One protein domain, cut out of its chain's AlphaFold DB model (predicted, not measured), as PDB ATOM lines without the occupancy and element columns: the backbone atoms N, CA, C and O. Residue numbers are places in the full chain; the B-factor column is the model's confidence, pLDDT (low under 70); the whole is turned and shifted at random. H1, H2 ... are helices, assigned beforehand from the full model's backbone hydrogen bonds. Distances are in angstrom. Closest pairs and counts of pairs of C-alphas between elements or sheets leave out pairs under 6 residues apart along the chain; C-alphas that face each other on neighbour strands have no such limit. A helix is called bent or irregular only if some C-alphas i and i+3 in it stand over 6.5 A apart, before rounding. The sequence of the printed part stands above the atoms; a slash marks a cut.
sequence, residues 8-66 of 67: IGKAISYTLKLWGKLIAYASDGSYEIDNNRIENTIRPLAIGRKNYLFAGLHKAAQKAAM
ATOM      1  N   ILE A   8       0.589-135.814 -22.837       90.00
ATOM      2  CA  ILE A   8       1.146-134.457 -22.836       90.00
ATOM      3  C   ILE A   8       2.475-134.414 -23.602       90.00
ATOM      4  O   ILE A   8       2.670-133.539 -24.438       90.00
ATOM      5  N   GLY A   9       3.374-135.380 -23.381       90.19
ATOM      6  CA  GLY A   9       4.652-135.452 -24.102       90.19
ATOM      7  C   GLY A   9       4.474-135.589 -25.618       90.19
ATOM      8  O   GLY A   9       5.172-134.928 -26.393       90.19
ATOM      9  N   LYS A  10       3.484-136.382 -26.050       91.06
ATOM     10  CA  LYS A  10       3.105-136.509 -27.466       91.06
ATOM     11  C   LYS A  10       2.520-135.212 -28.017       91.06
ATOM     12  O   LYS A  10       2.914-134.809 -29.108       91.06
ATOM     13  N   ALA A  11       1.629-134.560 -27.270       90.38
ATOM     14  CA  ALA A  11       1.038-133.286 -27.669       90.38
ATOM     15  C   ALA A  11       2.116-132.208 -27.857       90.38
ATOM     16  O   ALA A  11       2.189-131.609 -28.922       90.38
ATOM     17  N   ILE A  12       3.027-132.047 -26.890       91.44
ATOM     18  CA  ILE A  12       4.151-131.102 -26.983       91.44
ATOM     19  C   ILE A  12       5.023-131.414 -28.204       91.44
ATOM     20  O   ILE A  12       5.304-130.527 -29.007       91.44
ATOM     21  N   SER A  13       5.421-132.676 -28.385       91.44
ATOM     22  CA  SER A  13       6.258-133.081 -29.523       91.44
ATOM     23  C   SER A  13       5.580-132.813 -30.870       91.44
ATOM     24  O   SER A  13       6.242-132.457 -31.843       91.44
ATOM     25  N   TYR A  14       4.260-132.989 -30.940       92.50
ATOM     26  CA  TYR A  14       3.468-132.680 -32.124       92.50
ATOM     27  C   TYR A  14       3.395-131.171 -32.379       92.50
ATOM     28  O   TYR A  14       3.687-130.729 -33.490       92.50
ATOM     29  N   THR A  15       3.094-130.374 -31.352       91.50
ATOM     30  CA  THR A  15       3.035-128.911 -31.448       91.50
ATOM     31  C   THR A  15       4.373-128.320 -31.885       91.50
ATOM     32  O   THR A  15       4.399-127.481 -32.781       91.50
ATOM     33  N   LEU A  16       5.492-128.799 -31.333       92.94
ATOM     34  CA  LEU A  16       6.831-128.325 -31.706       92.94
ATOM     35  C   LEU A  16       7.149-128.574 -33.186       92.94
ATOM     36  O   LEU A  16       7.724-127.707 -33.840       92.94
ATOM     37  N   LYS A  17       6.717-129.709 -33.754       93.75
ATOM     38  CA  LYS A  17       6.865-129.989 -35.195       93.75
ATOM     39  C   LYS A  17       6.068-129.029 -36.082       93.75
ATOM     40  O   LYS A  17       6.418-128.845 -37.243       93.75
ATOM     41  N   LEU A  18       4.996-128.439 -35.557       91.81
ATOM     42  CA  LEU A  18       4.125-127.503 -36.271       91.81
ATOM     43  C   LEU A  18       4.428-126.036 -35.964       91.81
ATOM     44  O   LEU A  18       3.832-125.163 -36.591       91.81
ATOM     45  N   TRP A  19       5.355-125.752 -35.045       92.12
ATOM     46  CA  TRP A  19       5.607-124.410 -34.524       92.12
ATOM     47  C   TRP A  19       5.842-123.365 -35.618       92.12
ATOM     48  O   TRP A  19       5.231-122.304 -35.583       92.12
ATOM     49  N   GLY A  20       6.628-123.697 -36.648       90.19
ATOM     50  CA  GLY A  20       6.877-122.792 -37.776       90.19
ATOM     51  C   GLY A  20       5.608-122.374 -38.530       90.19
ATOM     52  O   GLY A  20       5.508-121.240 -38.979       90.19
ATOM     53  N   LYS A  21       4.608-123.259 -38.622       87.44
ATOM     54  CA  LYS A  21       3.302-122.930 -39.214       87.44
ATOM     55  C   LYS A  21       2.433-122.131 -38.249       87.44
ATOM     56  O   LYS A  21       1.717-121.240 -38.680       87.44
ATOM     57  N   LEU A  22       2.506-122.446 -36.955       88.00
ATOM     58  CA  LEU A  22       1.741-121.749 -35.922       88.00
ATOM     59  C   LEU A  22       2.149-120.283 -35.788       88.00
ATOM     60  O   LEU A  22       1.294-119.470 -35.488       88.00
ATOM     61  N   ILE A  23       3.417-119.938 -36.026       90.88
ATOM     62  CA  ILE A  23       3.898-118.548 -35.958       90.88
ATOM     63  C   ILE A  23       3.815-117.804 -37.297       90.88
ATOM     64  O   ILE A  23       4.169-116.630 -37.357       90.88
ATOM     65  N   ALA A  24       3.370-118.461 -38.375       89.12
ATOM     66  CA  ALA A  24       3.357-117.872 -39.714       89.12
ATOM     67  C   ALA A  24       2.489-116.604 -39.786       89.12
ATOM     68  O   ALA A  24       2.865-115.652 -40.465       89.12
ATOM     69  N   TYR A  25       1.401-116.543 -39.006       86.88
ATOM     70  CA  TYR A  25       0.548-115.353 -38.907       86.88
ATOM     71  C   TYR A  25       1.284-114.112 -38.394       86.88
ATOM     72  O   TYR A  25       0.898-112.990 -38.698       86.88
ATOM     73  N   ALA A  26       2.348-114.290 -37.604       87.62
ATOM     74  CA  ALA A  26       3.118-113.168 -37.077       87.62
ATOM     75  C   ALA A  26       4.050-112.563 -38.140       87.62
ATOM     76  O   ALA A  26       4.522-111.444 -37.974       87.62
ATOM     77  N   SER A  27       4.337-113.312 -39.210       87.38
ATOM     78  CA  SER A  27       5.204-112.880 -40.314       87.38
ATOM     79  C   SER A  27       4.414-112.453 -41.553       87.38
ATOM     80  O   SER A  27       4.891-111.613 -42.311       87.38
ATOM     81  N   ASP A  28       3.222-113.013 -41.761       82.75
ATOM     82  CA  ASP A  28       2.344-112.712 -42.892       82.75
ATOM     83  C   ASP A  28       0.926-112.401 -42.390       82.75
ATOM     84  O   ASP A  28       0.224-113.270 -41.868       82.75
ATOM     85  N   GLY A  29       0.505-111.145 -42.572       82.00
ATOM     86  CA  GLY A  29      -0.808-110.640 -42.157       82.00
ATOM     87  C   GLY A  29      -1.986-111.181 -42.972       82.00
ATOM     88  O   GLY A  29      -3.132-110.851 -42.674       82.00
ATOM     89  N   SER A  30      -1.728-112.008 -43.988       85.81
ATOM     90  CA  SER A  30      -2.766-112.730 -44.731       85.81
ATOM     91  C   SER A  30      -3.392-113.864 -43.911       85.81
ATOM     92  O   SER A  30      -4.472-114.345 -44.257       85.81
ATOM     93  N   TYR A  31      -2.722-114.315 -42.844       83.44
ATOM     94  CA  TYR A  31      -3.220-115.370 -41.967       83.44
ATOM     95  C   TYR A  31      -3.916-114.791 -40.732       83.44
ATOM     96  O   TYR A  31      -3.369-113.951 -40.020       83.44
ATOM     97  N   GLU A  32      -5.112-115.300 -40.444       83.25
ATOM     98  CA  GLU A  32      -5.823-115.015 -39.195       83.25
ATOM     99  C   GLU A  32      -5.135-115.736 -38.020       83.25
ATOM    100  O   GLU A  32      -4.679-116.876 -38.144       83.25
ATOM    101  N   ILE A  33      -5.046-115.058 -36.870       86.56
ATOM    102  CA  ILE A  33      -4.448-115.604 -35.636       86.56
ATOM    103  C   ILE A  33      -5.334-116.707 -35.050       86.56
ATOM    104  O   ILE A  33      -4.846-117.665 -34.446       86.56
ATOM    105  N   ASP A  34      -6.645-116.554 -35.207       86.44
ATOM    106  CA  ASP A  34      -7.628-117.492 -34.702       86.44
ATOM    107  C   ASP A  34      -8.109-118.461 -35.785       86.44
ATOM    108  O   ASP A  34      -8.033-118.220 -36.987       86.44
ATOM    109  N   ASN A  35      -8.611-119.605 -35.334       87.50
ATOM    110  CA  ASN A  35      -9.164-120.648 -36.186       87.50
ATOM    111  C   ASN A  35     -10.704-120.665 -36.151       87.50
ATOM    112  O   ASN A  35     -11.305-121.636 -36.628       87.50
ATOM    113  N   ASN A  36     -11.362-119.621 -35.621       88.94
ATOM    114  CA  ASN A  36     -12.803-119.633 -35.347       88.94
ATOM    115  C   ASN A  36     -13.616-119.900 -36.610       88.94
ATOM    116  O   ASN A  36     -14.613-120.619 -36.578       88.94
ATOM    117  N   ARG A  37     -13.186-119.352 -37.750       87.88
ATOM    118  CA  ARG A  37     -13.848-119.551 -39.042       87.88
ATOM    119  C   ARG A  37     -13.853-121.019 -39.469       87.88
ATOM    120  O   ARG A  37     -14.882-121.531 -39.918       87.88
ATOM    121  N   ILE A  38     -12.724-121.708 -39.311       88.12
ATOM    122  CA  ILE A  38     -12.607-123.136 -39.623       88.12
ATOM    123  C   ILE A  38     -13.442-123.941 -38.631       88.12
ATOM    124  O   ILE A  38     -14.229-124.788 -39.050       88.12
ATOM    125  N   GLU A  39     -13.344-123.637 -37.335       89.38
ATOM    126  CA  GLU A  39     -14.130-124.302 -36.297       89.38
ATOM    127  C   GLU A  39     -15.637-124.160 -36.528       89.38
ATOM    128  O   GLU A  39     -16.369-125.148 -36.488       89.38
ATOM    129  N   ASN A  40     -16.104-122.952 -36.852       90.56
ATOM    130  CA  ASN A  40     -17.496-122.670 -37.200       90.56
ATOM    131  C   ASN A  40     -17.938-123.450 -38.443       90.56
ATOM    132  O   ASN A  40     -19.077-123.898 -38.500       90.56
ATOM    133  N   THR A  41     -17.041-123.646 -39.411       90.19
ATOM    134  CA  THR A  41     -17.324-124.401 -40.640       90.19
ATOM    135  C   THR A  41     -17.437-125.905 -40.370       90.19
ATOM    136  O   THR A  41     -18.321-126.568 -40.911       90.19
ATOM    137  N   ILE A  42     -16.583-126.467 -39.506       88.00
ATOM    138  CA  ILE A  42     -16.624-127.901 -39.162       88.00
ATOM    139  C   ILE A  42     -17.674-128.232 -38.094       88.00
ATOM    140  O   ILE A  42     -18.094-129.386 -37.987       88.00
ATOM    141  N   ARG A  43     -18.113-127.253 -37.292       86.69
ATOM    142  CA  ARG A  43     -19.044-127.468 -36.174       86.69
ATOM    143  C   ARG A  43     -20.382-128.082 -36.616       86.69
ATOM    144  O   ARG A  43     -20.778-129.067 -35.992       86.69
ATOM    145  N   PRO A  44     -21.049-127.620 -37.694       83.06
ATOM    146  CA  PRO A  44     -22.253-128.267 -38.213       83.06
ATOM    147  C   PRO A  44     -22.027-129.729 -38.603       83.06
ATOM    148  O   PRO A  44     -22.886-130.566 -38.346       83.06
ATOM    149  N   LEU A  45     -20.858-130.065 -39.160       80.31
ATOM    150  CA  LEU A  45     -20.511-131.441 -39.520       80.31
ATOM    151  C   LEU A  45     -20.298-132.314 -38.277       80.31
ATOM    152  O   LEU A  45     -20.774-133.447 -38.232       80.31
ATOM    153  N   ALA A  46     -19.599-131.804 -37.263       80.81
ATOM    154  CA  ALA A  46     -19.377-132.521 -36.010       80.81
ATOM    155  C   ALA A  46     -20.693-132.788 -35.259       80.81
ATOM    156  O   ALA A  46     -20.920-133.906 -34.796       80.81
ATOM    157  N   ILE A  47     -21.585-131.793 -35.199       79.00
ATOM    158  CA  ILE A  47     -22.928-131.928 -34.614       79.00
ATOM    159  C   ILE A  47     -23.780-132.880 -35.460       79.00
ATOM    160  O   ILE A  47     -24.408-133.798 -34.935       79.00
ATOM    161  N   GLY A  48     -23.751-132.703 -36.780       71.56
ATOM    162  CA  GLY A  48     -24.469-133.527 -37.738       71.56
ATOM    163  C   GLY A  48     -24.102-135.002 -37.623       71.56
ATOM    164  O   GLY A  48     -24.995-135.830 -37.560       71.56
ATOM    165  N   ARG A  49     -22.820-135.361 -37.481       69.19
ATOM    166  CA  ARG A  49     -22.373-136.761 -37.310       69.19
ATOM    167  C   ARG A  49     -23.044-137.494 -36.143       69.19
ATOM    168  O   ARG A  49     -23.268-138.694 -36.251       69.19
ATOM    169  N   LYS A  50     -23.401-136.792 -35.063       62.94
ATOM    170  CA  LYS A  50     -24.163-137.370 -33.942       62.94
ATOM    171  C   LYS A  50     -25.638-137.608 -34.302       62.94
ATOM    172  O   LYS A  50     -26.238-138.556 -33.812       62.94
ATOM    173  N   ASN A  51     -26.194-136.783 -35.189       60.56
ATOM    174  CA  ASN A  51     -27.591-136.835 -35.630       60.56
ATOM    175  C   ASN A  51     -27.798-137.676 -36.908       60.56
ATOM    176  O   ASN A  51     -28.906-138.120 -37.191       60.56
ATOM    177  N   TYR A  52     -26.738-137.918 -37.681       60.88
ATOM    178  CA  TYR A  52     -26.761-138.641 -38.953       60.88
ATOM    179  C   TYR A  52     -26.565-140.150 -38.812       60.88
ATOM    180  O   TYR A  52     -26.457-140.828 -39.830       60.88
ATOM    181  N   LEU A  53     -26.597-140.703 -37.593       59.62
ATOM    182  CA  LEU A  53     -26.531-142.156 -37.374       59.62
ATOM    183  C   LEU A  53     -27.609-142.922 -38.183       59.62
ATOM    184  O   LEU A  53     -27.426-144.094 -38.492       59.62
ATOM    185  N   PHE A  54     -28.690-142.237 -38.589       56.50
ATOM    186  CA  PHE A  54     -29.790-142.781 -39.398       56.50
ATOM    187  C   PHE A  54     -30.115-141.992 -40.680       56.50
ATOM    188  O   PHE A  54     -31.046-142.348 -41.409       56.50
ATOM    189  N   ALA A  55     -29.380-140.920 -40.984       55.00
ATOM    190  CA  ALA A  55     -29.692-140.052 -42.116       55.00
ATOM    191  C   ALA A  55     -29.127-140.637 -43.417       55.00
ATOM    192  O   ALA A  55     -28.068-140.246 -43.897       55.00
ATOM    193  N   GLY A  56     -29.841-141.614 -43.969       57.44
ATOM    194  CA  GLY A  56     -29.523-142.193 -45.274       57.44
ATOM    195  C   GLY A  56     -30.398-143.374 -45.683       57.44
ATOM    196  O   GLY A  56     -30.493-143.675 -46.867       57.44
ATOM    197  N   LEU A  57     -31.087-144.029 -44.742       56.91
ATOM    198  CA  LEU A  57     -31.987-145.132 -45.072       56.91
ATOM    199  C   LEU A  57     -33.175-145.149 -44.104       56.91
ATOM    200  O   LEU A  57     -33.081-145.672 -42.995       56.91
ATOM    201  N   HIS A  58     -34.321-144.615 -44.535       61.09
ATOM    202  CA  HIS A  58     -35.563-144.631 -43.745       61.09
ATOM    203  C   HIS A  58     -35.932-146.066 -43.302       61.09
ATOM    204  O   HIS A  58     -36.368-146.293 -42.177       61.09
ATOM    205  N   LYS A  59     -35.622-147.061 -44.152       59.81
ATOM    206  CA  LYS A  59     -35.775-148.496 -43.858       59.81
ATOM    207  C   LYS A  59     -34.832-149.027 -42.764       59.81
ATOM    208  O   LYS A  59     -35.213-149.953 -42.058       59.81
ATOM    209  N   ALA A  60     -33.618-148.488 -42.615       57.91
ATOM    210  CA  ALA A  60     -32.690-148.921 -41.561       57.91
ATOM    211  C   ALA A  60     -33.051-148.306 -40.204       57.91
ATOM    212  O   ALA A  60     -32.956-148.988 -39.189       57.91
ATOM    213  N   ALA A  61     -33.530-147.056 -40.196       59.72
ATOM    214  CA  ALA A  61     -34.022-146.391 -38.992       59.72
ATOM    215  C   ALA A  61     -35.227-147.130 -38.380       59.72
ATOM    216  O   ALA A  61     -35.243-147.387 -37.180       59.72
ATOM    217  N   GLN A  62     -36.191-147.555 -39.211       60.16
ATOM    218  CA  GLN A  62     -37.333-148.360 -38.755       60.16
ATOM    219  C   GLN A  62     -36.912-149.721 -38.184       60.16
ATOM    220  O   GLN A  62     -37.458-150.150 -37.174       60.16
ATOM    221  N   LYS A  63     -35.926-150.392 -38.797       59.97
ATOM    222  CA  LYS A  63     -35.408-151.671 -38.285       59.97
ATOM    223  C   LYS A  63     -34.638-151.526 -36.971       59.97
ATOM    224  O   LYS A  63     -34.732-152.412 -36.135       59.97
ATOM    225  N   ALA A  64     -33.896-150.435 -36.785       58.94
ATOM    226  CA  ALA A  64     -33.160-150.177 -35.547       58.94
ATOM    227  C   ALA A  64     -34.074-149.778 -34.374       58.94
ATOM    228  O   ALA A  64     -33.712-150.006 -33.228       58.94
ATOM    229  N   ALA A  65     -35.247-149.201 -34.654       57.50
ATOM    230  CA  ALA A  65     -36.233-148.813 -33.642       57.50
ATOM    231  C   ALA A  65     -37.157-149.963 -33.192       57.50
ATOM    232  O   ALA A  65     -37.940-149.781 -32.267       57.50
ATOM    233  N   MET A  66     -37.102-151.118 -33.863       60.06
ATOM    234  CA  MET A  66     -37.962-152.279 -33.608       60.06
ATOM    235  C   MET A  66     -37.190-153.434 -32.938       60.06
ATOM    236  O   MET A  66     -37.430-154.601 -33.249       60.06
TER     237      MET A  66
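AT A GLANCE: This is residues 8 to 66 of the 67 residues of the protein "Transposase IS66 family protein" of Zobellia uliginosa (UniProt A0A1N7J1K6). An open, flat L of helices with no compact core: H1 is the shorter arm, the small helix H2 and the loop of residues 28 to 35 make the corner, and H3 is the long arm. H4 is a short helix turned across the far end of H3. The printed part has 59 residues with four named helices in the order H1, H2, H3, H4 and no named strand, and its class is all helix. The whole is extended, with a radius of gyration of the C-alphas of 19.7 A, and the C-alphas span 57 by 30 by 12 A.

HOW THE PARTS SIT: Start at residue 8, where H1, residues 8 to 22, begins; its residues 8 to 21 stand free. After the single residue Ile 23, a tight link, comes H2, residues 24 to 27, and the two meet only through their link. Go on through residues 28 to 35, a short link, to H3, residues 36 to 54, which is apart from H2. H3 is also apart from H1. Look next past the tight link of residues 55 to 57 to H4, residues 58 to 64. H3 and H4 are close but not clearly touching, with 2 pairs of C-alphas within 8 A; their closest C-alphas, those of Phe 54 and Ala 61, are 5.6 A apart. They run the same way at a steep tilt of 68 degrees, only just short of about perpendicular. H4 is apart from H1 and from H2. In the backbone, every O i to N i+4 pair of H4 is within hydrogen-bond range, against 9 of 11 in H1 and 10 of 15 in H3, while H2 is too short for such a pair.

IN THESE COORDINATES: Find C-alpha 8 at (1.146, -134.457, -22.836); from there H1 runs 18.3 A to C-alpha 22. It is irregular: C-alphas 17 and 20 are 7.6 A apart. The four residues of H2 run from Ala 24 to Ser 27. Find C-alpha 36 at (-12.803, -119.633, -35.347), where H3 begins; this longest helix, 19 residues, measures 29.0 A to C-alpha 54. H3 is irregular too, with C-alphas 51 and 54 lying 7.4 A apart. The seven residues of H4 end at C-alpha 64, at (-33.160, -150.177, -35.547).

THE WHOLE: The two C-alphas farthest apart are those of Ser 27 and Met 66, at 58.8 A, while those of Ile 8 and Met 66 are 44.3 A apart. The printed part has no cut and no long link. In the B-factor column the mean pLDDT of the printed part is 79.0, and residues 49 to 66 are under 70.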